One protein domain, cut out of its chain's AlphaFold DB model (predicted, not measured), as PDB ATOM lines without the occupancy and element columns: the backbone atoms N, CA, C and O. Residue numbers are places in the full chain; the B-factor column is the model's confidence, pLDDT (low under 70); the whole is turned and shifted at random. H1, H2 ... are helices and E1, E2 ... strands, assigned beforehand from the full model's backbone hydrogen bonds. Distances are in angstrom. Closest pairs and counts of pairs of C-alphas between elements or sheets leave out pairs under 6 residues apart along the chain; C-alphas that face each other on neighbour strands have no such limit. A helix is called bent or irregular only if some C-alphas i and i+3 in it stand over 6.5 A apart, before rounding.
ATOM      1  N   ASN A  48      11.492 247.762 -26.490       81.88
ATOM      2  CA  ASN A  48      10.687 248.925 -26.863       81.88
ATOM      3  C   ASN A  48       9.629 249.238 -25.795       81.88
ATOM      4  O   ASN A  48       9.474 250.394 -25.403       81.88
ATOM      5  N   ILE A  49       8.936 248.220 -25.273       84.69
ATOM      6  CA  ILE A  49       7.958 248.386 -24.186       84.69
ATOM      7  C   ILE A  49       8.644 248.923 -22.926       84.69
ATOM      8  O   ILE A  49       8.124 249.834 -22.281       84.69
ATOM      9  N   TRP A  50       9.823 248.403 -22.576       83.69
ATOM     10  CA  TRP A  50      10.576 248.874 -21.414       83.69
ATOM     11  C   TRP A  50      10.985 250.347 -21.545       83.69
ATOM     12  O   TRP A  50      10.818 251.117 -20.596       83.69
ATOM     13  N   GLU A  51      11.471 250.759 -22.718       87.31
ATOM     14  CA  GLU A  51      11.820 252.157 -22.988       87.31
ATOM     15  C   GLU A  51      10.591 253.070 -22.915       87.31
ATOM     16  O   GLU A  51      10.629 254.106 -22.247       87.31
ATOM     17  N   LEU A  52       9.480 252.675 -23.543       89.50
ATOM     18  CA  LEU A  52       8.226 253.431 -23.492       89.50
ATOM     19  C   LEU A  52       7.738 253.590 -22.054       89.50
ATOM     20  O   LEU A  52       7.425 254.703 -21.635       89.50
ATOM     21  N   LYS A  53       7.749 252.503 -21.276       89.88
ATOM     22  CA  LYS A  53       7.383 252.507 -19.858       89.88
ATOM     23  C   LYS A  53       8.238 253.478 -19.056       89.88
ATOM     24  O   LYS A  53       7.703 254.183 -18.206       89.88
ATOM     25  N   TYR A  54       9.544 253.524 -19.312       88.69
ATOM     26  CA  TYR A  54      10.440 254.474 -18.656       88.69
ATOM     27  C   TYR A  54      10.080 255.921 -19.011       88.69
ATOM     28  O   TYR A  54       9.948 256.751 -18.117       88.69
ATOM     29  N   ARG A  55       9.850 256.206 -20.297       90.00
ATOM     30  CA  ARG A  55       9.538 257.557 -20.785       90.00
ATOM     31  C   ARG A  55       8.205 258.093 -20.266       90.00
ATOM     32  O   ARG A  55       8.131 259.266 -19.933       90.00
ATOM     33  N   ILE A  56       7.162 257.265 -20.178       93.62
ATOM     34  CA  ILE A  56       5.845 257.719 -19.687       93.62
ATOM     35  C   ILE A  56       5.770 257.817 -18.159       93.62
ATOM     36  O   ILE A  56       4.844 258.435 -17.637       93.62
ATOM     37  N   ARG A  57       6.714 257.208 -17.430       91.12
ATOM     38  CA  ARG A  57       6.642 257.031 -15.972       91.12
ATOM     39  C   ARG A  57       6.479 258.343 -15.216       91.12
ATOM     40  O   ARG A  57       5.621 258.432 -14.340       91.12
ATOM     41  N   ASP A  58       7.292 259.338 -15.548       91.56
ATOM     42  CA  ASP A  58       7.302 260.614 -14.834       91.56
ATOM     43  C   ASP A  58       6.032 261.422 -15.124       91.56
ATOM     44  O   ASP A  58       5.472 262.040 -14.219       91.56
ATOM     45  N   HIS A  59       5.502 261.335 -16.349       94.44
ATOM     46  CA  HIS A  59       4.226 261.958 -16.704       94.44
ATOM     47  C   HIS A  59       3.047 261.291 -15.982       94.44
ATOM     48  O   HIS A  59       2.179 261.986 -15.459       94.44
ATOM     49  N   VAL A  60       3.047 259.957 -15.880       93.75
ATOM     50  CA  VAL A  60       2.041 259.204 -15.111       93.75
ATOM     51  C   VAL A  60       2.111 259.543 -13.621       93.75
ATOM     52  O   VAL A  60       1.078 259.734 -12.982       93.75
ATOM     53  N   LYS A  61       3.321 259.656 -13.063       92.56
ATOM     54  CA  LYS A  61       3.513 260.083 -11.674       92.56
ATOM     55  C   LYS A  61       2.947 261.490 -11.447       92.56
ATOM     56  O   LYS A  61       2.193 261.673 -10.499       92.56
ATOM     57  N   GLY A  62       3.247 262.432 -12.342       92.56
ATOM     58  CA  GLY A  62       2.705 263.791 -12.279       92.56
ATOM     59  C   GLY A  62       1.177 263.828 -12.375       92.56
ATOM     60  O   GLY A  62       0.542 264.536 -11.605       92.56
ATOM     61  N   LEU A  63       0.563 263.014 -13.245       93.56
ATOM     62  CA  LEU A  63      -0.901 262.887 -13.296       93.56
ATOM     63  C   LEU A  63      -1.488 262.418 -11.968       93.56
ATOM     64  O   LEU A  63      -2.483 262.963 -11.506       93.56
ATOM     65  N   LYS A  64      -0.873 261.413 -11.345       92.75
ATOM     66  CA  LYS A  64      -1.323 260.884 -10.055       92.75
ATOM     67  C   LYS A  64      -1.260 261.937  -8.946       92.75
ATOM     68  O   LYS A  64      -2.174 262.010  -8.133       92.75
ATOM     69  N   GLU A  65      -0.194 262.733  -8.914       91.88
ATOM     70  CA  GLU A  65      -0.039 263.840  -7.962       91.88
ATOM     71  C   GLU A  65      -1.125 264.905  -8.179       91.88
ATOM     72  O   GLU A  65      -1.845 265.223  -7.236       91.88
ATOM     73  N   LEU A  66      -1.350 265.331  -9.429       90.88
ATOM     74  CA  LEU A  66      -2.413 266.280  -9.786       90.88
ATOM     75  C   LEU A  66      -3.813 265.777  -9.398       90.88
ATOM     76  O   LEU A  66      -4.638 266.542  -8.906       90.88
ATOM     77  N   PHE A  67      -4.101 264.489  -9.599       90.00
ATOM     78  CA  PHE A  67      -5.390 263.922  -9.202       90.00
ATOM     79  C   PHE A  67      -5.577 263.879  -7.688       90.00
ATOM     80  O   PHE A  67      -6.663 264.203  -7.214       90.00
ATOM     81  N   ASN A  68      -4.534 263.540  -6.928       88.69
ATOM     82  CA  ASN A  68      -4.593 263.603  -5.469       88.69
ATOM     83  C   ASN A  68      -4.845 265.034  -4.975       88.69
ATOM     84  O   ASN A  68      -5.662 265.228  -4.081       88.69
ATOM     85  N   GLU A  69      -4.194 266.032  -5.574       87.75
ATOM     86  CA  GLU A  69      -4.416 267.445  -5.240       87.75
ATOM     87  C   GLU A  69      -5.865 267.872  -5.513       87.75
ATOM     88  O   GLU A  69      -6.489 268.517  -4.671       87.75
ATOM     89  N   ILE A  70      -6.444 267.442  -6.641       86.25
ATOM     90  CA  ILE A  70      -7.868 267.668  -6.933       86.25
ATOM     91  C   ILE A  70      -8.766 266.977  -5.902       86.25
ATOM     92  O   ILE A  70      -9.779 267.553  -5.513       86.25
ATOM     93  N   TYR A  71      -8.434 265.769  -5.445       87.12
ATOM     94  CA  TYR A  71      -9.249 265.066  -4.446       87.12
ATOM     95  C   TYR A  71      -9.254 265.790  -3.112       87.12
ATOM     96  O   TYR A  71     -10.325 265.979  -2.542       87.12
ATOM     97  N   GLU A  72      -8.093 266.238  -2.641       87.06
ATOM     98  CA  GLU A  72      -8.006 267.033  -1.416       87.06
ATOM     99  C   GLU A  72      -8.760 268.358  -1.562       87.06
ATOM    100  O   GLU A  72      -9.517 268.738  -0.671       87.06
ATOM    101  N   TYR A  73      -8.668 269.008  -2.725       84.69
ATOM    102  CA  TYR A  73      -9.449 270.210  -3.009       84.69
ATOM    103  C   TYR A  73     -10.962 269.956  -2.988       84.69
ATOM    104  O   TYR A  73     -11.714 270.718  -2.381       84.69
ATOM    105  N   VAL A  74     -11.432 268.886  -3.638       83.50
ATOM    106  CA  VAL A  74     -12.856 268.530  -3.649       83.50
ATOM    107  C   VAL A  74     -13.329 268.229  -2.231       83.50
ATOM    108  O   VAL A  74     -14.354 268.776  -1.837       83.50
ATOM    109  N   LYS A  75     -12.583 267.455  -1.436       85.00
ATOM    110  CA  LYS A  75     -12.902 267.204  -0.019       85.00
ATOM    111  C   LYS A  75     -12.931 268.476   0.829       85.00
ATOM    112  O   LYS A  75     -13.715 268.560   1.754       85.00
ATOM    113  N   GLU A  76     -12.089 269.470   0.544       85.25
ATOM    114  CA  GLU A  76     -12.102 270.742   1.283       85.25
ATOM    115  C   GLU A  76     -13.335 271.594   0.938       85.25
ATOM    116  O   GLU A  76     -13.837 272.356   1.765       85.25
ATOM    117  N   LYS A  77     -13.802 271.517  -0.313       82.00
ATOM    118  CA  LYS A  77     -14.908 272.344  -0.822       82.00
ATOM    119  C   LYS A  77     -16.276 271.688  -0.729       82.00
ATOM    120  O   LYS A  77     -17.289 272.371  -0.859       82.00
ATOM    121  N   THR A  78     -16.306 270.385  -0.523       76.00
ATOM    122  CA  THR A  78     -17.516 269.589  -0.343       76.00
ATOM    123  C   THR A  78     -17.502 268.990   1.057       76.00
ATOM    124  O   THR A  78     -16.452 268.900   1.671       76.00
ATOM    125  N   ASP A  79     -18.637 268.532   1.571       75.38
ATOM    126  CA  ASP A  79     -18.669 267.816   2.856       75.38
ATOM    127  C   ASP A  79     -18.361 266.313   2.686       75.38
ATOM    128  O   ASP A  79     -18.823 265.481   3.466       75.38
ATOM    129  N   ILE A  80     -17.627 265.947   1.626       79.00
ATOM    130  CA  ILE A  80     -17.247 264.562   1.335       79.00
ATOM    131  C   ILE A  80     -16.114 264.166   2.269       79.00
ATOM    132  O   ILE A  80     -15.059 264.804   2.298       79.00
ATOM    133  N   SER A  81     -16.325 263.091   3.021       80.62
ATOM    134  CA  SER A  81     -15.384 262.650   4.046       80.62
ATOM    135  C   SER A  81     -14.225 261.855   3.448       80.62
ATOM    136  O   SER A  81     -13.069 262.039   3.838       80.62
ATOM    137  N   GLU A  82     -14.511 261.009   2.458       86.44
ATOM    138  CA  GLU A  82     -13.519 260.141   1.833       86.44
ATOM    139  C   GLU A  82     -13.802 259.932   0.341       86.44
ATOM    140  O   GLU A  82     -14.937 259.798  -0.095       86.44
ATOM    141  N   ILE A  83     -12.745 259.864  -0.467       87.00
ATOM    142  CA  ILE A  83     -12.830 259.448  -1.872       87.00
ATOM    143  C   ILE A  83     -12.068 258.133  -1.962       87.00
ATOM    144  O   ILE A  83     -10.841 258.138  -1.915       87.00
ATOM    145  N   LYS A  84     -12.783 257.013  -2.080       88.62
ATOM    146  CA  LYS A  84     -12.194 255.666  -2.167       88.62
ATOM    147  C   LYS A  84     -11.684 255.371  -3.567       88.62
ATOM    148  O   LYS A  84     -10.654 254.724  -3.762       88.62
ATOM    149  N   LYS A  85     -12.421 255.862  -4.561       92.00
ATOM    150  CA  LYS A  85     -12.130 255.625  -5.967       92.00
ATOM    151  C   LYS A  85     -12.445 256.844  -6.813       92.00
ATOM    152  O   LYS A  85     -13.293 257.670  -6.477       92.00
ATOM    153  N   SER A  86     -11.805 256.900  -7.967       92.06
ATOM    154  CA  SER A  86     -12.120 257.823  -9.037       92.06
ATOM    155  C   SER A  86     -12.014 257.154 -10.402       92.06
ATOM    156  O   SER A  86     -11.287 256.174 -10.600       92.06
ATOM    157  N   ASN A  87     -12.724 257.730 -11.364       93.75
ATOM    158  CA  ASN A  87     -12.510 257.488 -12.779       93.75
ATOM    159  C   ASN A  87     -12.449 258.835 -13.493       93.75
ATOM    160  O   ASN A  87     -13.354 259.650 -13.362       93.75
ATOM    161  N   THR A  88     -11.415 259.070 -14.285       92.50
ATOM    162  CA  THR A  88     -11.304 260.241 -15.150       92.50
ATOM    163  C   THR A  88     -11.248 259.784 -16.594       92.50
ATOM    164  O   THR A  88     -10.487 258.884 -16.939       92.50
ATOM    165  N   VAL A  89     -12.051 260.406 -17.447       92.69
ATOM    166  CA  VAL A  89     -12.043 260.168 -18.887       92.69
ATOM    167  C   VAL A  89     -11.639 261.459 -19.571       92.69
ATOM    168  O   VAL A  89     -12.292 262.481 -19.381       92.69
ATOM    169  N   ALA A  90     -10.574 261.407 -20.363       91.56
ATOM    170  CA  ALA A  90     -10.161 262.506 -21.220       91.56
ATOM    171  C   ALA A  90     -10.310 262.107 -22.689       91.56
ATOM    172  O   ALA A  90      -9.743 261.101 -23.127       91.56
ATOM    173  N   TYR A  91     -11.066 262.893 -23.443       91.44
ATOM    174  CA  TYR A  91     -11.145 262.795 -24.893       91.44
ATOM    175  C   TYR A  91     -10.214 263.832 -25.490       91.44
ATOM    176  O   TYR A  91     -10.334 265.007 -25.158       91.44
ATOM    177  N   SER A  92      -9.304 263.402 -26.358       91.19
ATOM    178  CA  SER A  92      -8.330 264.299 -26.974       91.19
ATOM    179  C   SER A  92      -8.382 264.187 -28.489       91.19
ATOM    180  O   SER A  92      -8.235 263.090 -29.039       91.19
ATOM    181  N   TYR A  93      -8.552 265.322 -29.157       91.31
ATOM    182  CA  TYR A  93      -8.394 265.459 -30.599       91.31
ATOM    183  C   TYR A  93      -7.088 266.185 -30.888       91.31
ATOM    184  O   TYR A  93      -6.941 267.351 -30.530       91.31
ATOM    185  N   CYS A  94      -6.137 265.491 -31.504       89.69
ATOM    186  CA  CYS A  94      -4.771 265.965 -31.653       89.69
ATOM    187  C   CYS A  94      -4.360 266.066 -33.117       89.69
ATOM    188  O   CYS A  94      -4.492 265.105 -33.877       89.69
ATOM    189  N   LYS A  95      -3.752 267.199 -33.477       90.44
ATOM    190  CA  LYS A  95      -3.184 267.448 -34.803       90.44
ATOM    191  C   LYS A  95      -1.716 267.842 -34.712       90.44
ATOM    192  O   LYS A  95      -1.332 268.750 -33.969       90.44
ATOM    193  N   LYS A  96      -0.886 267.156 -35.493       87.44
ATOM    194  CA  LYS A  96       0.552 267.392 -35.604       87.44
ATOM    195  C   LYS A  96       0.830 268.369 -36.742       87.44
ATOM    196  O   LYS A  96       0.540 268.087 -37.902       87.44
ATOM    197  N   PHE A  97       1.442 269.499 -36.408       85.38
ATOM    198  CA  PHE A  97       1.845 270.526 -37.375       85.38
ATOM    199  C   PHE A  97       3.333 270.429 -37.723       85.38
ATOM    200  O   PHE A  97       3.734 270.733 -38.843       85.38
ATOM    201  N   SER A  98       4.157 269.976 -36.777       80.38
ATOM    202  CA  SER A  98       5.581 269.701 -36.981       80.38
ATOM    203  C   SER A  98       6.046 268.580 -36.045       80.38
ATOM    204  O   SER A  98       5.261 268.035 -35.271       80.38
ATOM    205  N   ASN A  99       7.327 268.204 -36.098       72.38
ATOM    206  CA  ASN A  99       7.878 267.223 -35.156       72.38
ATOM    207  C   ASN A  99       7.821 267.684 -33.693       72.38
ATOM    208  O   ASN A  99       7.790 266.837 -32.806       72.38
ATOM    209  N   GLU A 100       7.768 268.993 -33.456       76.38
ATOM    210  CA  GLU A 100       7.794 269.589 -32.119       76.38
ATOM    211  C   GLU A 100       6.429 270.161 -31.708       76.38
ATOM    212  O   GLU A 100       6.146 270.282 -30.517       76.38
ATOM    213  N   LEU A 101       5.558 270.463 -32.678       83.38
ATOM    214  CA  LEU A 101       4.265 271.097 -32.442       83.38
ATOM    215  C   LEU A 101       3.105 270.130 -32.698       83.38
ATOM    216  O   LEU A 101       2.776 269.802 -33.843       83.38
ATOM    217  N   ILE A 102       2.458 269.728 -31.605       86.88
ATOM    218  CA  ILE A 102       1.185 269.005 -31.585       86.88
ATOM    219  C   ILE A 102       0.215 269.838 -30.755       86.88
ATOM    220  O   ILE A 102       0.535 270.193 -29.621       86.88
ATOM    221  N   LEU A 103      -0.948 270.141 -31.326       86.19
ATOM    222  CA  LEU A 103      -2.043 270.814 -30.633       86.19
ATOM    223  C   LEU A 103      -3.148 269.799 -30.376       86.19
ATOM    224  O   LEU A 103      -3.471 269.020 -31.276       86.19
ATOM    225  N   CYS A 104      -3.706 269.818 -29.168       87.00
ATOM    226  CA  CYS A 104      -4.811 268.950 -28.799       87.00
ATOM    227  C   CYS A 104      -5.935 269.735 -28.134       87.00
ATOM    228  O   CYS A 104      -5.698 270.492 -27.192       87.00
ATOM    229  N   GLU A 105      -7.155 269.488 -28.585       87.31
ATOM    230  CA  GLU A 105      -8.370 269.841 -27.859       87.31
ATOM    231  C   GLU A 105      -8.699 268.695 -26.904       87.31
ATOM    232  O   GLU A 105      -8.567 267.530 -27.280       87.31
ATOM    233  N   ASN A 106      -9.051 269.019 -25.659       82.75
ATOM    234  CA  ASN A 106      -9.256 268.032 -24.604       82.75
ATOM    235  C   ASN A 106     -10.547 268.310 -23.838       82.75
ATOM    236  O   ASN A 106     -10.675 269.392 -23.266       82.75
ATOM    237  N   ASP A 107     -11.404 267.297 -23.728       83.75
ATOM    238  CA  ASP A 107     -12.561 267.277 -22.832       83.75
ATOM    239  C   ASP A 107     -12.303 266.283 -21.700       83.75
ATOM    240  O   ASP A 107     -12.038 265.106 -21.960       83.75
ATOM    241  N   ILE A 108     -12.375 266.732 -20.443       85.00
ATOM    242  CA  ILE A 108     -12.028 265.918 -19.269       85.00
ATOM    243  C   ILE A 108     -13.232 265.805 -18.335       85.00
ATOM    244  O   ILE A 108     -13.800 266.800 -17.897       85.00
ATOM    245  N   ILE A 109     -13.601 264.577 -17.986       85.56
ATOM    246  CA  ILE A 109     -14.718 264.269 -17.089       85.56
ATOM    247  C   ILE A 109     -14.195 263.435 -15.926       85.56
ATOM    248  O   ILE A 109     -13.447 262.484 -16.149       85.56
ATOM    249  N   MET A 110     -14.600 263.749 -14.693       88.50
ATOM    250  CA  MET A 110     -14.179 263.018 -13.498       88.50
ATOM    251  C   MET A 110     -15.369 262.533 -12.669       88.50
ATOM    252  O   MET A 110     -16.258 263.283 -12.282       88.50
ATOM    253  N   TYR A 111     -15.343 261.251 -12.349       87.88
ATOM    254  CA  TYR A 111     -16.273 260.569 -11.466       87.88
ATOM    255  C   TYR A 111     -15.536 260.241 -10.173       87.88
ATOM    256  O   TYR A 111     -14.422 259.712 -10.216       87.88
ATOM    257  N   LEU A 112     -16.149 260.551  -9.039       87.44
ATOM    258  CA  LEU A 112     -15.607 260.292  -7.710       87.44
ATOM    259  C   LEU A 112     -16.564 259.372  -6.943       87.44
ATOM    260  O   LEU A 112     -17.778 259.398  -7.159       87.44
ATOM    261  N   TYR A 113     -16.003 258.529  -6.077       83.25
ATOM    262  CA  TYR A 113     -16.741 257.505  -5.343       83.25
ATOM    263  C   TYR A 113     -16.327 257.516  -3.865       83.25
ATOM    264  O   TYR A 113     -15.168 257.250  -3.544       83.25
ATOM    265  N   GLU A 114     -17.287 257.788  -2.983       75.50
ATOM    266  CA  GLU A 114     -17.185 257.614  -1.523       75.50
ATOM    267  C   GLU A 114     -17.868 256.289  -1.134       75.50
ATOM    268  O   GLU A 114     -17.195 255.287  -0.911       75.50
ATOM    269  N   ASP A 115     -19.206 256.254  -1.204       76.56
ATOM    270  CA  ASP A 115     -20.056 255.043  -1.161       76.56
ATOM    271  C   ASP A 115     -21.065 254.981  -2.326       76.56
ATOM    272  O   ASP A 115     -21.623 253.930  -2.653       76.56
ATOM    273  N   LYS A 116     -21.299 256.127  -2.972       76.88
ATOM    274  CA  LYS A 116     -22.098 256.296  -4.187       76.88
ATOM    275  C   LYS A 116     -21.287 257.098  -5.198       76.88
ATOM    276  O   LYS A 116     -20.381 257.842  -4.826       76.88
ATOM    277  N   GLU A 117     -21.617 256.930  -6.473       79.31
ATOM    278  CA  GLU A 117     -21.019 257.714  -7.550       79.31
ATOM    279  C   GLU A 117     -21.541 259.148  -7.520       79.31
ATOM    280  O   GLU A 117     -22.754 259.373  -7.494       79.31
ATOM    281  N   PHE A 118     -20.631 260.115  -7.595       81.06
ATOM    282  CA  PHE A 118     -20.974 261.498  -7.886       81.06
ATOM    283  C   PHE A 118     -20.052 262.069  -8.967       81.06
ATOM    284  O   PHE A 118     -18.871 261.734  -9.084       81.06
ATOM    285  N   LEU A 119     -20.637 262.911  -9.818       81.88
ATOM    286  CA  LEU A 119     -19.997 263.441 -11.017       81.88
ATOM    287  C   LEU A 119     -19.441 264.836 -10.752       81.88
ATOM    288  O   LEU A 119     -20.216 265.762 -10.523       81.88
ATOM    289  N   CYS A 120     -18.127 264.990 -10.881       78.81
ATOM    290  CA  CYS A 120     -17.466 266.283 -10.921       78.81
ATOM    291  C   CYS A 120     -17.095 266.628 -12.365       78.81
ATOM    292  O   CYS A 120     -16.294 265.956 -13.020       78.81
ATOM    293  N   LEU A 121     -17.683 267.696 -12.887       75.12
ATOM    294  CA  LEU A 121     -17.340 268.190 -14.212       75.12
ATOM    295  C   LEU A 121     -16.131 269.115 -14.108       75.12
ATOM    296  O   LEU A 121     -16.157 270.092 -13.360       75.12
ATOM    297  N   LEU A 122     -15.087 268.807 -14.871       75.00
ATOM    298  CA  LEU A 122     -13.924 269.669 -15.046       75.00
ATOM    299  C   LEU A 122     -14.083 270.423 -16.363       75.00
ATOM    300  O   LEU A 122     -14.415 269.816 -17.375       75.00
ATOM    301  N   ASP A 123     -13.828 271.730 -16.347       68.25
ATOM    302  CA  ASP A 123     -13.645 272.534 -17.564       68.25
ATOM    303  C   ASP A 123     -14.781 272.420 -18.597       68.25
ATOM    304  O   ASP A 123     -14.580 272.103 -19.767       68.25
ATOM    305  N   THR A 124     -16.018 272.661 -18.163       63.97
ATOM    306  CA  THR A 124     -17.172 272.619 -19.074       63.97
ATOM    307  C   THR A 124     -17.217 273.857 -19.972       63.97
ATOM    308  O   THR A 124     -16.821 274.942 -19.551       63.97
ATOM    309  N   GLN A 125     -17.819 273.755 -21.166       60.50
ATOM    310  CA  GLN A 125     -18.032 274.912 -22.060       60.50
ATOM    311  C   GLN A 125     -18.731 276.102 -21.371       60.50
ATOM    312  O   GLN A 125     -18.506 277.255 -21.729       60.50
ATOM    313  N   HIS A 126     -19.575 275.838 -20.369       58.84
ATOM    314  CA  HIS A 126     -20.304 276.863 -19.613       58.84
ATOM    315  C   HIS A 126     -19.592 277.321 -18.330       58.84
ATOM    316  O   HIS A 126     -20.090 278.213 -17.633       58.84
ATOM    317  N   SER A 127     -18.470 276.692 -17.982       61.25
ATOM    318  CA  SER A 127     -17.663 277.017 -16.809       61.25
ATOM    319  C   SER A 127     -16.205 276.588 -17.014       61.25
ATOM    320  O   SER A 127     -15.725 275.693 -16.310       61.25
ATOM    321  N   PRO A 128     -15.492 277.209 -17.969       66.00
ATOM    322  CA  PRO A 128     -14.107 276.859 -18.240       66.00
ATOM    323  C   PRO A 128     -13.251 277.159 -17.013       66.00
ATOM    324  O   PRO A 128     -13.478 278.164 -16.335       66.00
ATOM    325  N   TYR A 129     -12.289 276.296 -16.711       69.88
ATOM    326  CA  TYR A 129     -11.406 276.391 -15.544       69.88
ATOM    327  C   TYR A 129     -12.098 276.310 -14.176       69.88
ATOM    328  O   TYR A 129     -11.584 276.815 -13.178       69.88
ATOM    329  N   HIS A 130     -13.269 275.681 -14.122       74.69
ATOM    330  CA  HIS A 130     -13.978 275.405 -12.878       74.69
ATOM    331  C   HIS A 130     -14.141 273.901 -12.685       74.69
ATOM    332  O   HIS A 130     -14.203 273.137 -13.652       74.69
ATOM    333  N   ILE A 131     -14.261 273.504 -11.420       77.44
ATOM    334  CA  ILE A 131     -14.771 272.190 -11.037       77.44
ATOM    335  C   ILE A 131     -16.207 272.393 -10.563       77.44
ATOM    336  O   ILE A 131     -16.467 273.207  -9.674       77.44
ATOM    337  N   GLU A 132     -17.138 271.665 -11.168       79.69
ATOM    338  CA  GLU A 132     -18.541 271.637 -10.767       79.69
ATOM    339  C   GLU A 132     -18.861 270.266 -10.165       79.69
ATOM    340  O   GLU A 132     -18.927 269.272 -10.888       79.69
ATOM    341  N   CYS A 133     -19.060 270.215  -8.847       79.12
ATOM    342  CA  CYS A 133     -19.407 268.994  -8.112       79.12
ATOM    343  C   CYS A 133     -20.742 269.167  -7.366       79.12
ATOM    344  O   CYS A 133     -21.125 270.300  -7.048       79.12
ATOM    345  N   PRO A 134     -21.451 268.071  -7.041       73.31
ATOM    346  CA  PRO A 134     -22.589 268.108  -6.134       73.31
ATOM    347  C   PRO A 134     -22.157 268.576  -4.742       73.31
ATOM    348  O   PRO A 134     -21.080 268.224  -4.263       73.31
ATOM    349  N   HIS A 135     -23.003 269.374  -4.106       68.44
ATOM    350  CA  HIS A 135     -22.899 269.741  -2.700       68.44
ATOM    351  C   HIS A 135     -23.964 268.993  -1.881       68.44
ATOM    352  O   HIS A 135     -24.855 268.373  -2.460       68.44
ATOM    353  N   HIS A 136     -23.888 269.068  -0.549       60.28
ATOM    354  CA  HIS A 136     -24.725 268.311   0.394       60.28
ATOM    355  C   HIS A 136     -26.245 268.476   0.149       60.28
ATOM    356  O   HIS A 136     -27.033 267.592   0.474       60.28
ATOM    357  N   ASP A 137     -26.664 269.574  -0.486       63.81
ATOM    358  CA  ASP A 137     -28.063 269.865  -0.831       63.81
ATOM    359  C   ASP A 137     -28.474 269.419  -2.257       63.81
ATOM    360  O   ASP A 137     -29.410 269.983  -2.827       63.81
ATOM    361  N   ASP A 138     -27.733 268.505  -2.898       63.34
ATOM    362  CA  ASP A 138     -27.864 268.105  -4.319       63.34
ATOM    363  C   ASP A 138     -27.703 269.255  -5.339       63.34
ATOM    364  O   ASP A 138     -27.795 269.070  -6.559       63.34
ATOM    365  N   LYS A 139     -27.403 270.471  -4.872       71.50
ATOM    366  CA  LYS A 139     -27.052 271.608  -5.725       71.50
ATOM    367  C   LYS A 139     -25.619 271.455  -6.199       71.50
ATOM    368  O   LYS A 139     -24.715 271.222  -5.403       71.50
ATOM    369  N   ARG A 140     -25.391 271.651  -7.495       70.25
ATOM    370  CA  ARG A 140     -24.034 271.730  -8.033       70.25
ATOM    371  C   ARG A 140     -23.436 273.093  -7.731       70.25
ATOM    372  O   ARG A 140     -24.014 274.118  -8.097       70.25
ATOM    373  N   LEU A 141     -22.288 273.096  -7.067       68.94
ATOM    374  CA  LEU A 141     -21.523 274.305  -6.802       68.94
ATOM    375  C   LEU A 141     -20.289 274.344  -7.694       68.94
ATOM    376  O   LEU A 141     -19.668 273.321  -7.984       68.94
ATOM    377  N   ARG A 142     -19.962 275.557  -8.138       72.00
ATOM    378  CA  ARG A 142     -18.769 275.845  -8.929       72.00
ATOM    379  C   ARG A 142     -17.672 276.344  -8.009       72.00
ATOM    380  O   ARG A 142     -17.849 277.344  -7.316       72.00
ATOM    381  N   TYR A 143     -16.530 275.684  -8.071       70.81
ATOM    382  CA  TYR A 143     -15.319 276.070  -7.362       70.81
ATOM    383  C   TYR A 143     -14.307 276.587  -8.394       70.81
ATOM    384  O   TYR A 143     -14.265 276.062  -9.508       70.81
ATOM    385  N   SER A 144     -13.559 277.655  -8.079       62.03
ATOM    386  CA  SER A 144     -12.747 278.391  -9.074       62.03
ATOM    387  C   SER A 144     -11.312 278.731  -8.657       62.03
ATOM    388  O   SER A 144     -10.483 279.016  -9.520       62.03
ATOM    389  N   HIS A 145     -10.961 278.728  -7.365       53.94
ATOM    390  CA  HIS A 145      -9.644 279.239  -6.965       53.94
ATOM    391  C   HIS A 145      -8.535 278.186  -7.149       53.94
ATOM    392  O   HIS A 145      -8.640 277.104  -6.580       53.94
ATOM    393  N   GLN A 146      -7.493 278.533  -7.927       59.62
ATOM    394  CA  GLN A 146      -6.311 277.724  -8.316       59.62
ATOM    395  C   GLN A 146      -6.551 276.552  -9.295       59.62
ATOM    396  O   GLN A 146      -5.634 275.795  -9.598       59.62
ATOM    397  N   ILE A 147      -7.752 276.430  -9.868       60.12
ATOM    398  CA  ILE A 147      -8.126 275.294 -10.734       60.12
ATOM    399  C   ILE A 147      -7.581 275.401 -12.163       60.12
ATOM    400  O   ILE A 147      -7.276 274.372 -12.770       60.12
ATOM    401  N   THR A 148      -7.407 276.621 -12.686       61.84
ATOM    402  CA  THR A 148      -6.821 276.870 -14.018       61.84
ATOM    403  C   THR A 148      -5.506 276.109 -14.199       61.84
ATOM    404  O   THR A 148      -5.348 275.384 -15.177       61.84
ATOM    405  N   SER A 149      -4.603 276.177 -13.212       71.19
ATOM    406  CA  SER A 149      -3.314 275.479 -13.275       71.19
ATOM    407  C   SER A 149      -3.439 273.957 -13.237       71.19
ATOM    408  O   SER A 149      -2.654 273.289 -13.904       71.19
ATOM    409  N   PHE A 150      -4.404 273.386 -12.508       78.88
ATOM    410  CA  PHE A 150      -4.542 271.924 -12.420       78.88
ATOM    411  C   PHE A 150      -5.031 271.318 -13.733       78.88
ATOM    412  O   PHE A 150      -4.468 270.331 -14.205       78.88
ATOM    413  N   ILE A 151      -6.055 271.918 -14.342       80.00
ATOM    414  CA  ILE A 151      -6.659 271.395 -15.573       80.00
ATOM    415  C   ILE A 151      -5.663 271.474 -16.729       80.00
ATOM    416  O   ILE A 151      -5.475 270.483 -17.441       80.00
ATOM    417  N   ASP A 152      -4.976 272.607 -16.876       84.38
ATOM    418  CA  ASP A 152      -3.946 272.768 -17.904       84.38
ATOM    419  C   ASP A 152      -2.779 271.796 -17.683       84.38
ATOM    420  O   ASP A 152      -2.323 271.162 -18.635       84.38
ATOM    421  N   SER A 153      -2.374 271.571 -16.427       88.69
ATOM    422  CA  SER A 153      -1.336 270.584 -16.096       88.69
ATOM    423  C   SER A 153      -1.757 269.154 -16.445       88.69
ATOM    424  O   SER A 153      -0.951 268.385 -16.971       88.69
ATOM    425  N   ILE A 154      -3.018 268.771 -16.207       89.69
ATOM    426  CA  ILE A 154      -3.528 267.447 -16.606       89.69
ATOM    427  C   ILE A 154      -3.500 267.310 -18.128       89.69
ATOM    428  O   ILE A 154      -2.993 266.307 -18.638       89.69
ATOM    429  N   LYS A 155      -4.002 268.316 -18.857       88.69
ATOM    430  CA  LYS A 155      -3.982 268.334 -20.328       88.69
ATOM    431  C   LYS A 155      -2.556 268.194 -20.863       88.69
ATOM    432  O   LYS A 155      -2.330 267.402 -21.777       88.69
ATOM    433  N   GLU A 156      -1.594 268.896 -20.269       90.81
ATOM    434  CA  GLU A 156      -0.179 268.818 -20.640       90.81
ATOM    435  C   GLU A 156       0.399 267.414 -20.411       90.81
ATOM    436  O   GLU A 156       1.013 266.843 -21.313       90.81
ATOM    437  N   LYS A 157       0.158 266.797 -19.247       93.44
ATOM    438  CA  LYS A 157       0.678 265.447 -18.975       93.44
ATOM    439  C   LYS A 157       0.044 264.374 -19.856       93.44
ATOM    440  O   LYS A 157       0.745 263.462 -20.291       93.44
ATOM    441  N   ILE A 158      -1.253 264.482 -20.143       92.44
ATOM    442  CA  ILE A 158      -1.932 263.595 -21.098       92.44
ATOM    443  C   ILE A 158      -1.308 263.756 -22.490       92.44
ATOM    444  O   ILE A 158      -0.956 262.757 -23.120       92.44
ATOM    445  N   LEU A 159      -1.084 264.998 -22.931       90.31
ATOM    446  CA  LEU A 159      -0.417 265.299 -24.196       90.31
ATOM    447  C   LEU A 159       0.994 264.701 -24.264       90.31
ATOM    448  O   LEU A 159       1.354 264.104 -25.277       90.31
ATOM    449  N   ASP A 160       1.800 264.825 -23.213       92.31
ATOM    450  CA  ASP A 160       3.148 264.247 -23.182       92.31
ATOM    451  C   ASP A 160       3.126 262.722 -23.335       92.31
ATOM    452  O   ASP A 160       3.911 262.146 -24.095       92.31
ATOM    453  N   ILE A 161       2.180 262.058 -22.669       93.12
ATOM    454  CA  ILE A 161       1.974 260.612 -22.804       93.12
ATOM    455  C   ILE A 161       1.573 260.270 -24.242       93.12
ATOM    456  O   ILE A 161       2.130 259.341 -24.833       93.12
ATOM    457  N   HIS A 162       0.664 261.035 -24.850       90.06
ATOM    458  CA  HIS A 162       0.262 260.833 -26.245       90.06
ATOM    459  C   HIS A 162       1.416 261.045 -27.220       90.06
ATOM    460  O   HIS A 162       1.590 260.243 -28.135       90.06
ATOM    461  N   LYS A 163       2.261 262.060 -27.003       87.88
ATOM    462  CA  LYS A 163       3.477 262.298 -27.797       87.88
ATOM    463  C   LYS A 163       4.431 261.114 -27.740       87.88
ATOM    464  O   LYS A 163       5.071 260.814 -28.742       87.88
ATOM    465  N   ILE A 164       4.533 260.433 -26.599       90.19
ATOM    466  CA  ILE A 164       5.375 259.240 -26.460       90.19
ATOM    467  C   ILE A 164       4.750 258.042 -27.184       90.19
ATOM    468  O   ILE A 164       5.451 257.342 -27.913       90.19
ATOM    469  N   LEU A 165       3.445 257.819 -27.018       88.44
ATOM    470  CA  LEU A 165       2.751 256.645 -27.560       88.44
ATOM    471  C   LEU A 165       2.477 256.736 -29.069       88.44
ATOM    472  O   LEU A 165       2.557 255.731 -29.774       88.44
ATOM    473  N   TYR A 166       2.171 257.929 -29.580       85.25
ATOM    474  CA  TYR A 166       1.626 258.140 -30.926       85.25
ATOM    475  C   TYR A 166       2.401 259.176 -31.750       85.25
ATOM    476  O   TYR A 166       1.863 259.745 -32.697       85.25
ATOM    477  N   LEU A 167       3.691 259.383 -31.456       80.06
ATOM    478  CA  LEU A 167       4.567 260.386 -32.094       80.06
ATOM    479  C   LEU A 167       4.487 260.455 -33.633       80.06
ATOM    480  O   LEU A 167       4.732 261.502 -34.244       80.06
ATOM    481  N   LYS A 168       4.230 259.306 -34.266       82.75
ATOM    482  CA  LYS A 168       4.251 259.126 -35.722       82.75
ATOM    483  C   LYS A 168       2.916 259.439 -36.402       82.75
ATOM    484  O   LYS A 168       2.894 259.508 -37.626       82.75
ATOM    485  N   LEU A 169       1.830 259.622 -35.651       84.62
ATOM    486  CA  LEU A 169       0.516 259.896 -36.227       84.62
ATOM    487  C   LEU A 169       0.369 261.398 -36.532       84.62
ATOM    488  O   LEU A 169       0.637 262.220 -35.652       84.62
ATOM    489  N   PRO A 170      -0.024 261.778 -37.764       85.06
ATOM    490  CA  PRO A 170      -0.228 263.181 -38.122       85.06
ATOM    491  C   PRO A 170      -1.476 263.772 -37.454       85.06
ATOM    492  O   PRO A 170      -1.492 264.946 -37.099       85.06
ATOM    493  N   GLU A 171      -2.507 262.956 -37.258       89.56
ATOM    494  CA  GLU A 171      -3.763 263.331 -36.620       89.56
ATOM    495  C   GLU A 171      -4.326 262.100 -35.911       89.56
ATOM    496  O   GLU A 171      -4.207 260.981 -36.425       89.56
ATOM    497  N   TYR A 172      -4.860 262.279 -34.706       88.44
ATOM    498  CA  TYR A 172      -5.409 261.174 -33.930       88.44
ATOM    499  C   TYR A 172      -6.434 261.631 -32.896       88.44
ATOM    500  O   TYR A 172      -6.312 262.682 -32.271       88.44
ATOM    501  N   HIS A 173      -7.426 260.768 -32.685       92.12
ATOM    502  CA  HIS A 173      -8.418 260.888 -31.628       92.12
ATOM    503  C   HIS A 173      -8.098 259.848 -30.569       92.12
ATOM    504  O   HIS A 173      -7.940 258.664 -30.885       92.12
ATOM    505  N   THR A 174      -8.028 260.260 -29.313       92.38
ATOM    506  CA  THR A 174      -7.791 259.340 -28.203       92.38
ATOM    507  C   THR A 174      -8.846 259.488 -27.129       92.38
ATOM    508  O   THR A 174      -9.418 260.551 -26.909       92.38
ATOM    509  N   ARG A 175      -9.088 258.371 -26.453       94.44
ATOM    510  CA  ARG A 175      -9.762 258.320 -25.165       94.44
ATOM    511  C   ARG A 175      -8.757 257.817 -24.146       94.44
ATOM    512  O   ARG A 175      -8.175 256.747 -24.343       94.44
ATOM    513  N   THR A 176      -8.560 258.583 -23.088       95.31
ATOM    514  CA  THR A 176      -7.709 258.230 -21.958       95.31
ATOM    515  C   THR A 176      -8.606 257.964 -20.759       95.31
ATOM    516  O   THR A 176      -9.194 258.892 -20.213       95.31
ATOM    517  N   ASP A 177      -8.738 256.698 -20.376       96.25
ATOM    518  CA  ASP A 177      -9.445 256.273 -19.170       96.25
ATOM    519  C   ASP A 177      -8.425 256.109 -18.039       96.25
ATOM    520  O   ASP A 177      -7.501 255.303 -18.144       96.25
ATOM    521  N   ILE A 178      -8.590 256.862 -16.961       96.12
ATOM    522  CA  ILE A 178      -7.739 256.836 -15.772       96.12
ATOM    523  C   ILE A 178      -8.605 256.408 -14.597       96.12
ATOM    524  O   ILE A 178      -9.716 256.899 -14.434       96.12
ATOM    525  N   SER A 179      -8.116 255.491 -13.776       95.44
ATOM    526  CA  SER A 179      -8.791 255.057 -12.558       95.44
ATOM    527  C   SER A 179      -7.805 255.073 -11.406       95.44
ATOM    528  O   SER A 179      -6.689 254.557 -11.537       95.44
ATOM    529  N   MET A 180      -8.217 255.659 -10.284       94.75
ATOM    530  CA  MET A 180      -7.507 255.529  -9.016       94.75
ATOM    531  C   MET A 180      -8.405 254.801  -8.036       94.75
ATOM    532  O   MET A 180      -9.552 255.184  -7.848       94.75
ATOM    533  N   ASP A 181      -7.892 253.736  -7.442       92.44
ATOM    534  CA  ASP A 181      -8.645 252.845  -6.563       92.44
ATOM    535  C   ASP A 181      -7.797 252.619  -5.315       92.44
ATOM    536  O   ASP A 181      -6.853 251.827  -5.342       92.44
ATOM    537  N   LEU A 182      -8.062 253.403  -4.265       86.75
ATOM    538  CA  LEU A 182      -7.213 253.466  -3.069       86.75
ATOM    539  C   LEU A 182      -7.259 252.171  -2.251       86.75
ATOM    540  O   LEU A 182      -6.315 251.887  -1.514       86.75
ATOM    541  N   ASP A 183      -8.296 251.356  -2.450       88.00
ATOM    542  CA  ASP A 183      -8.441 250.038  -1.832       88.00
ATOM    543  C   ASP A 183      -7.560 248.976  -2.512       88.00
ATOM    544  O   ASP A 183      -7.307 247.904  -1.949       88.00
ATOM    545  N   LYS A 184      -7.060 249.242  -3.729       89.94
ATOM    546  CA  LYS A 184      -6.177 248.308  -4.432       89.94
ATOM    547  C   LYS A 184      -4.730 248.430  -3.965       89.94
ATOM    548  O   LYS A 184      -4.174 249.529  -3.889       89.94
ATOM    549  N   PRO A 185      -4.042 247.291  -3.757       88.69
ATOM    550  CA  PRO A 185      -2.635 247.313  -3.411       88.69
ATOM    551  C   PRO A 185      -1.806 247.866  -4.571       88.69
ATOM    552  O   PRO A 185      -2.009 247.531  -5.742       88.69
ATOM    553  N   LYS A 186      -0.805 248.677  -4.230       90.50
ATOM    554  CA  LYS A 186       0.205 249.125  -5.184       90.50
ATOM    555  C   LYS A 186       1.023 247.927  -5.679       90.50
ATOM    556  O   LYS A 186       1.574 247.176  -4.873       90.50
ATOM    557  N   LYS A 187       1.172 247.781  -6.997       88.06
ATOM    558  CA  LYS A 187       2.085 246.784  -7.577       88.06
ATOM    559  C   LYS A 187       3.540 247.173  -7.300       88.06
ATOM    560  O   LYS A 187       3.919 248.337  -7.428       88.06
ATOM    561  N   ALA A 188       4.379 246.186  -6.983       83.12
ATOM    562  CA  ALA A 188       5.819 246.401  -6.804       83.12
ATOM    563  C   ALA A 188       6.491 246.900  -8.096       83.12
ATOM    564  O   ALA A 188       7.401 247.730  -8.060       83.12
ATOM    565  N   ILE A 189       6.021 246.406  -9.244       83.31
ATOM    566  CA  ILE A 189       6.489 246.788 -10.571       83.31
ATOM    567  C   ILE A 189       5.252 247.169 -11.396       83.31
ATOM    568  O   ILE A 189       4.380 246.321 -11.569       83.31
ATOM    569  N   PRO A 190       5.157 248.409 -11.911       88.00
ATOM    570  CA  PRO A 190       4.069 248.783 -12.813       88.00
ATOM    571  C   PRO A 190       4.121 247.955 -14.099       88.00
ATOM    572  O   PRO A 190       5.203 247.568 -14.530       88.00
ATOM    573  N   GLU A 191       3.005 247.732 -14.768       91.56
ATOM    574  CA  GLU A 191       2.947 247.031 -16.054       91.56
ATOM    575  C   GLU A 191       2.620 248.022 -17.172       91.56
ATOM    576  O   GLU A 191       1.844 248.951 -16.968       91.56
ATOM    577  N   LEU A 192       3.237 247.842 -18.344       91.75
ATOM    578  CA  LEU A 192       2.846 248.519 -19.579       91.75
ATOM    579  C   LEU A 192       2.569 247.442 -20.622       91.75
ATOM    580  O   LEU A 192       3.451 246.638 -20.913       91.75
ATOM    581  N   SER A 193       1.371 247.449 -21.193       90.69
ATOM    582  CA  SER A 193       1.000 246.579 -22.312       90.69
ATOM    583  C   SER A 193       0.472 247.412 -23.471       90.69
ATOM    584  O   SER A 193      -0.277 248.365 -23.247       90.69
ATOM    585  N   ILE A 194       0.838 247.050 -24.698       87.56
ATOM    586  CA  ILE A 194       0.371 247.709 -25.918       87.56
ATOM    587  C   ILE A 194      -0.353 246.660 -26.752       87.56
ATOM    588  O   ILE A 194       0.243 245.669 -27.149       87.56
ATOM    589  N   ASN A 195      -1.639 246.883 -27.007       82.75
ATOM    590  CA  ASN A 195      -2.486 245.989 -27.785       82.75
ATOM    591  C   ASN A 195      -3.191 246.782 -28.880       82.75
ATOM    592  O   ASN A 195      -4.184 247.477 -28.627       82.75
ATOM    593  N   GLY A 196      -2.663 246.669 -30.101       82.88
ATOM    594  CA  GLY A 196      -3.181 247.331 -31.295       82.88
ATOM    595  C   GLY A 196      -3.341 248.836 -31.090       82.88
ATOM    596  O   GLY A 196      -2.371 249.581 -31.026       82.88
ATOM    597  N   ASN A 197      -4.591 249.274 -30.957       87.81
ATOM    598  CA  ASN A 197      -4.958 250.681 -30.831       87.81
ATOM    599  C   ASN A 197      -4.906 251.212 -29.390       87.81
ATOM    600  O   ASN A 197      -5.326 252.343 -29.161       87.81
ATOM    601  N   SER A 198      -4.443 250.429 -28.413       92.00
ATOM    602  CA  SER A 198      -4.457 250.838 -27.007       92.00
ATOM    603  C   SER A 198      -3.154 250.548 -26.272       92.00
ATOM    604  O   SER A 198      -2.503 249.538 -26.526       92.00
ATOM    605  N   ALA A 199      -2.808 251.428 -25.339       93.56
ATOM    606  CA  ALA A 199      -1.737 251.248 -24.371       93.56
ATOM    607  C   ALA A 199      -2.330 251.288 -22.959       93.56
ATOM    608  O   ALA A 199      -3.148 252.157 -22.653       93.56
ATOM    609  N   ILE A 200      -1.931 250.347 -22.108       95.62
ATOM    610  CA  ILE A 200      -2.412 250.212 -20.731       95.62
ATOM    611  C   ILE A 200      -1.218 250.277 -19.792       95.62
ATOM    612  O   ILE A 200      -0.294 249.477 -19.931       95.62
ATOM    613  N   TYR A 201      -1.269 251.196 -18.835       95.38
ATOM    614  CA  TYR A 201      -0.343 251.309 -17.718       95.38
ATOM    615  C   TYR A 201      -1.067 250.958 -16.415       95.38
ATOM    616  O   TYR A 201      -2.095 251.557 -16.103       95.38
ATOM    617  N   ASP A 202      -0.529 250.018 -15.641       94.56
ATOM    618  CA  ASP A 202      -1.164 249.517 -14.417       94.56
ATOM    619  C   ASP A 202      -0.163 249.432 -13.249       94.56
ATOM    620  O   ASP A 202       0.790 248.654 -13.275       94.56
ATOM    621  N   GLU A 203      -0.394 250.230 -12.204       93.69
ATOM    622  CA  GLU A 203       0.332 250.224 -10.923       93.69
ATOM    623  C   GLU A 203      -0.529 249.661  -9.765       93.69
ATOM    624  O   GLU A 203      -0.176 249.785  -8.591       93.69
ATOM    625  N   GLY A 204      -1.676 249.047 -10.058       91.81
ATOM    626  CA  GLY A 204      -2.650 248.563  -9.078       91.81
ATOM    627  C   GLY A 204      -3.563 249.680  -8.581       91.81
ATOM    628  O   GLY A 204      -4.719 249.755  -8.989       91.81
ATOM    629  N   ILE A 205      -3.025 250.576  -7.746       93.12
ATOM    630  CA  ILE A 205      -3.746 251.753  -7.218       93.12
ATOM    631  C   ILE A 205      -4.062 252.790  -8.307       93.12
ATOM    632  O   ILE A 205      -4.968 253.602  -8.162       93.12
ATOM    633  N   PHE A 206      -3.284 252.783  -9.390       95.00
ATOM    634  CA  PHE A 206      -3.433 253.677 -10.529       95.00
ATOM    635  C   PHE A 206      -3.457 252.846 -11.804       95.00
ATOM    636  O   PHE A 206      -2.532 252.072 -12.065       95.00
ATOM    637  N   TYR A 207      -4.487 253.047 -12.607       96.31
ATOM    638  CA  TYR A 207      -4.661 252.417 -13.904       96.31
ATOM    639  C   TYR A 207      -4.909 253.500 -14.948       96.31
ATOM    640  O   TYR A 207      -5.718 254.397 -14.734       96.31
ATOM    641  N   MET A 208      -4.246 253.399 -16.093       97.25
ATOM    642  CA  MET A 208      -4.469 254.280 -17.231       97.25
ATOM    643  C   MET A 208      -4.528 253.462 -18.511       97.25
ATOM    644  O   MET A 208      -3.626 252.680 -18.804       97.25
ATOM    645  N   LYS A 209      -5.553 253.700 -19.321       96.69
ATOM    646  CA  LYS A 209      -5.685 253.159 -20.667       96.69
ATOM    647  C   LYS A 209      -5.831 254.297 -21.658       96.69
ATOM    648  O   LYS A 209      -6.801 255.042 -21.608       96.69
ATOM    649  N   VAL A 210      -4.910 254.377 -22.605       95.69
ATOM    650  CA  VAL A 210      -4.994 255.285 -23.748       95.69
ATOM    651  C   VAL A 210      -5.430 254.472 -24.959       95.69
ATOM    652  O   VAL A 210      -4.808 253.460 -25.270       95.69
ATOM    653  N   SER A 211      -6.507 254.876 -25.627       94.50
ATOM    654  CA  SER A 211      -7.065 254.169 -26.787       94.50
ATOM    655  C   SER A 211      -7.270 255.112 -27.964       94.50
ATOM    656  O   SER A 211      -8.002 256.093 -27.835       94.50
ATOM    657  N   LEU A 212      -6.707 254.776 -29.125       91.94
ATOM    658  CA  LEU A 212      -7.032 255.415 -30.399       91.94
ATOM    659  C   LEU A 212      -8.482 255.097 -30.772       91.94
ATOM    660  O   LEU A 212      -8.851 253.930 -30.946       91.94
ATOM    661  N   GLN A 213      -9.295 256.138 -30.919       88.25
ATOM    662  CA  GLN A 213     -10.665 256.025 -31.404       88.25
ATOM    663  C   GLN A 213     -10.634 255.854 -32.927       88.25
ATOM    664  O   GLN A 213      -9.946 256.591 -33.632       88.25
TER     665      GLN A 213
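Overview. This is residues 48 to 213 of the 217 residues of an uncharacterized protein of Nanobsidianus stetteri (UniProt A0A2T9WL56). One broad, twisted sheet of nine strands has two long helices, H1 and H2, side by side over one face and running opposite ways, while its other face is bare of named helices. H1 is bent near its beginning, and at one end of the sheet the bent strand E4 and the short strand E5 fold round toward the helices. The printed part has 166 residues, with two named helices and nine named strands in the order H1 E1 E2 E3 E4 E5 H2 E6 E7 E8 E9. The sheet, in the order E5 E4 E3 E2 E1 E6 E9 E8 E7, is antiparallel throughout, and the class is mixed, helices and strands. The whole is compact, with a radius of gyration of the C-alphas of 16.2 A and spans of 49 by 37 by 24 A.

Along the chain. H1, residues 48 to 77, begins with C-alpha 48 at (10.687, 248.925, -26.863). It was assigned as one helix by its hydrogen bonds but is bent: C-alphas 55 and 58 are 7.1 A apart. Its arms are H1a, residues 48 to 55, 10.6 A long, and H1b, residues 58 to 77, 28.8 A long, at a steep tilt of 47 degrees. E1, residues 85 to 96, is 34.3 A long and E2, residues 102 to 113, is 33.8 A. E3 spans residues 117 to 124, E4 residues 127 to 134 and E5 residues 140 to 143. H2, residues 147 to 166, is 28.2 A long and ends with C-alpha 166 at (1.626, 258.140, -30.926). E6, residues 171 to 181, is 32.2 A long. E7 is residues 191 to 195, E8 residues 198 to 202, and E9, residues 206 to 212, ends with C-alpha 212 at (-7.032, 255.415, -30.399).

Arrangement. E1 to E5 form a meander, each strand the antiparallel neighbour of the one before, and so do E7, E8 and E9. E6 to E9 form a Greek key, in which E6 is the antiparallel neighbour of E9. E1 and E6 stand at 166 degrees, with N 88 and O 178 2.8 A apart, within hydrogen-bond range. In the hairpin of E1 and E2, N 111 and O 87 are within range at 2.7 A; E2 bends by 53 degrees at residue 105. E3 pairs in a staggered way, with E2 over residues 117 to 121 and with E4 over 121 to 124; N 120 and O 110 are 2.9 A apart, N 121 and O 132 2.8 A. E4 bends by 98 degrees at residue 130, and in its hairpin with the edge strand E5, N 143 and O 131 are within hydrogen-bond range at 3.0 A. Toward the other edge strand, E7, N 177 and O 209 of E6 and E9 are 2.8 A apart, N 201 and O 208 of E8 and E9 2.8 A, and N 193 and O 200 of E7 and E8 2.9 A. H1a, H1b and H2 with the sheet make two layers, that is, helices on one face of a sheet. H1b has a height over the sheet of 8.8 A, lies over E2 and E1, and runs slantwise to the strands, at 51 degrees to E1 on the local plane. H1b and H2 touch at a shallow tilt of 26 degrees, opposite ways; their closest C-alphas, of His 59 and Lys 157, are 5.5 A apart. H1a and H2 only just touch, with 3 pairs of C-alphas within 8 A, made by residues 164 to 165 of H2 alone; the closest are those of Leu 52 and Ile 164, 7.1 A. H2 is on the sheet, its closest C-alphas to E4 being those of Thr 148 and Tyr 129, 4.9 A. In H1a, H1b and H2 every O i to N i+4 pair is within hydrogen-bond range.

Size, cuts and confidence. The two C-alphas farthest apart, of Asn 48 and Asp 137, are 51.2 A from each other. The printed part has no cut. No link is long; those from H1 to E1 and from E6 to E7 are short, and the others are tight. The mean pLDDT of the printed part is 84.6, and it is under 70 at residues 123 to 129, 135 to 138, 141 and 144 to 148.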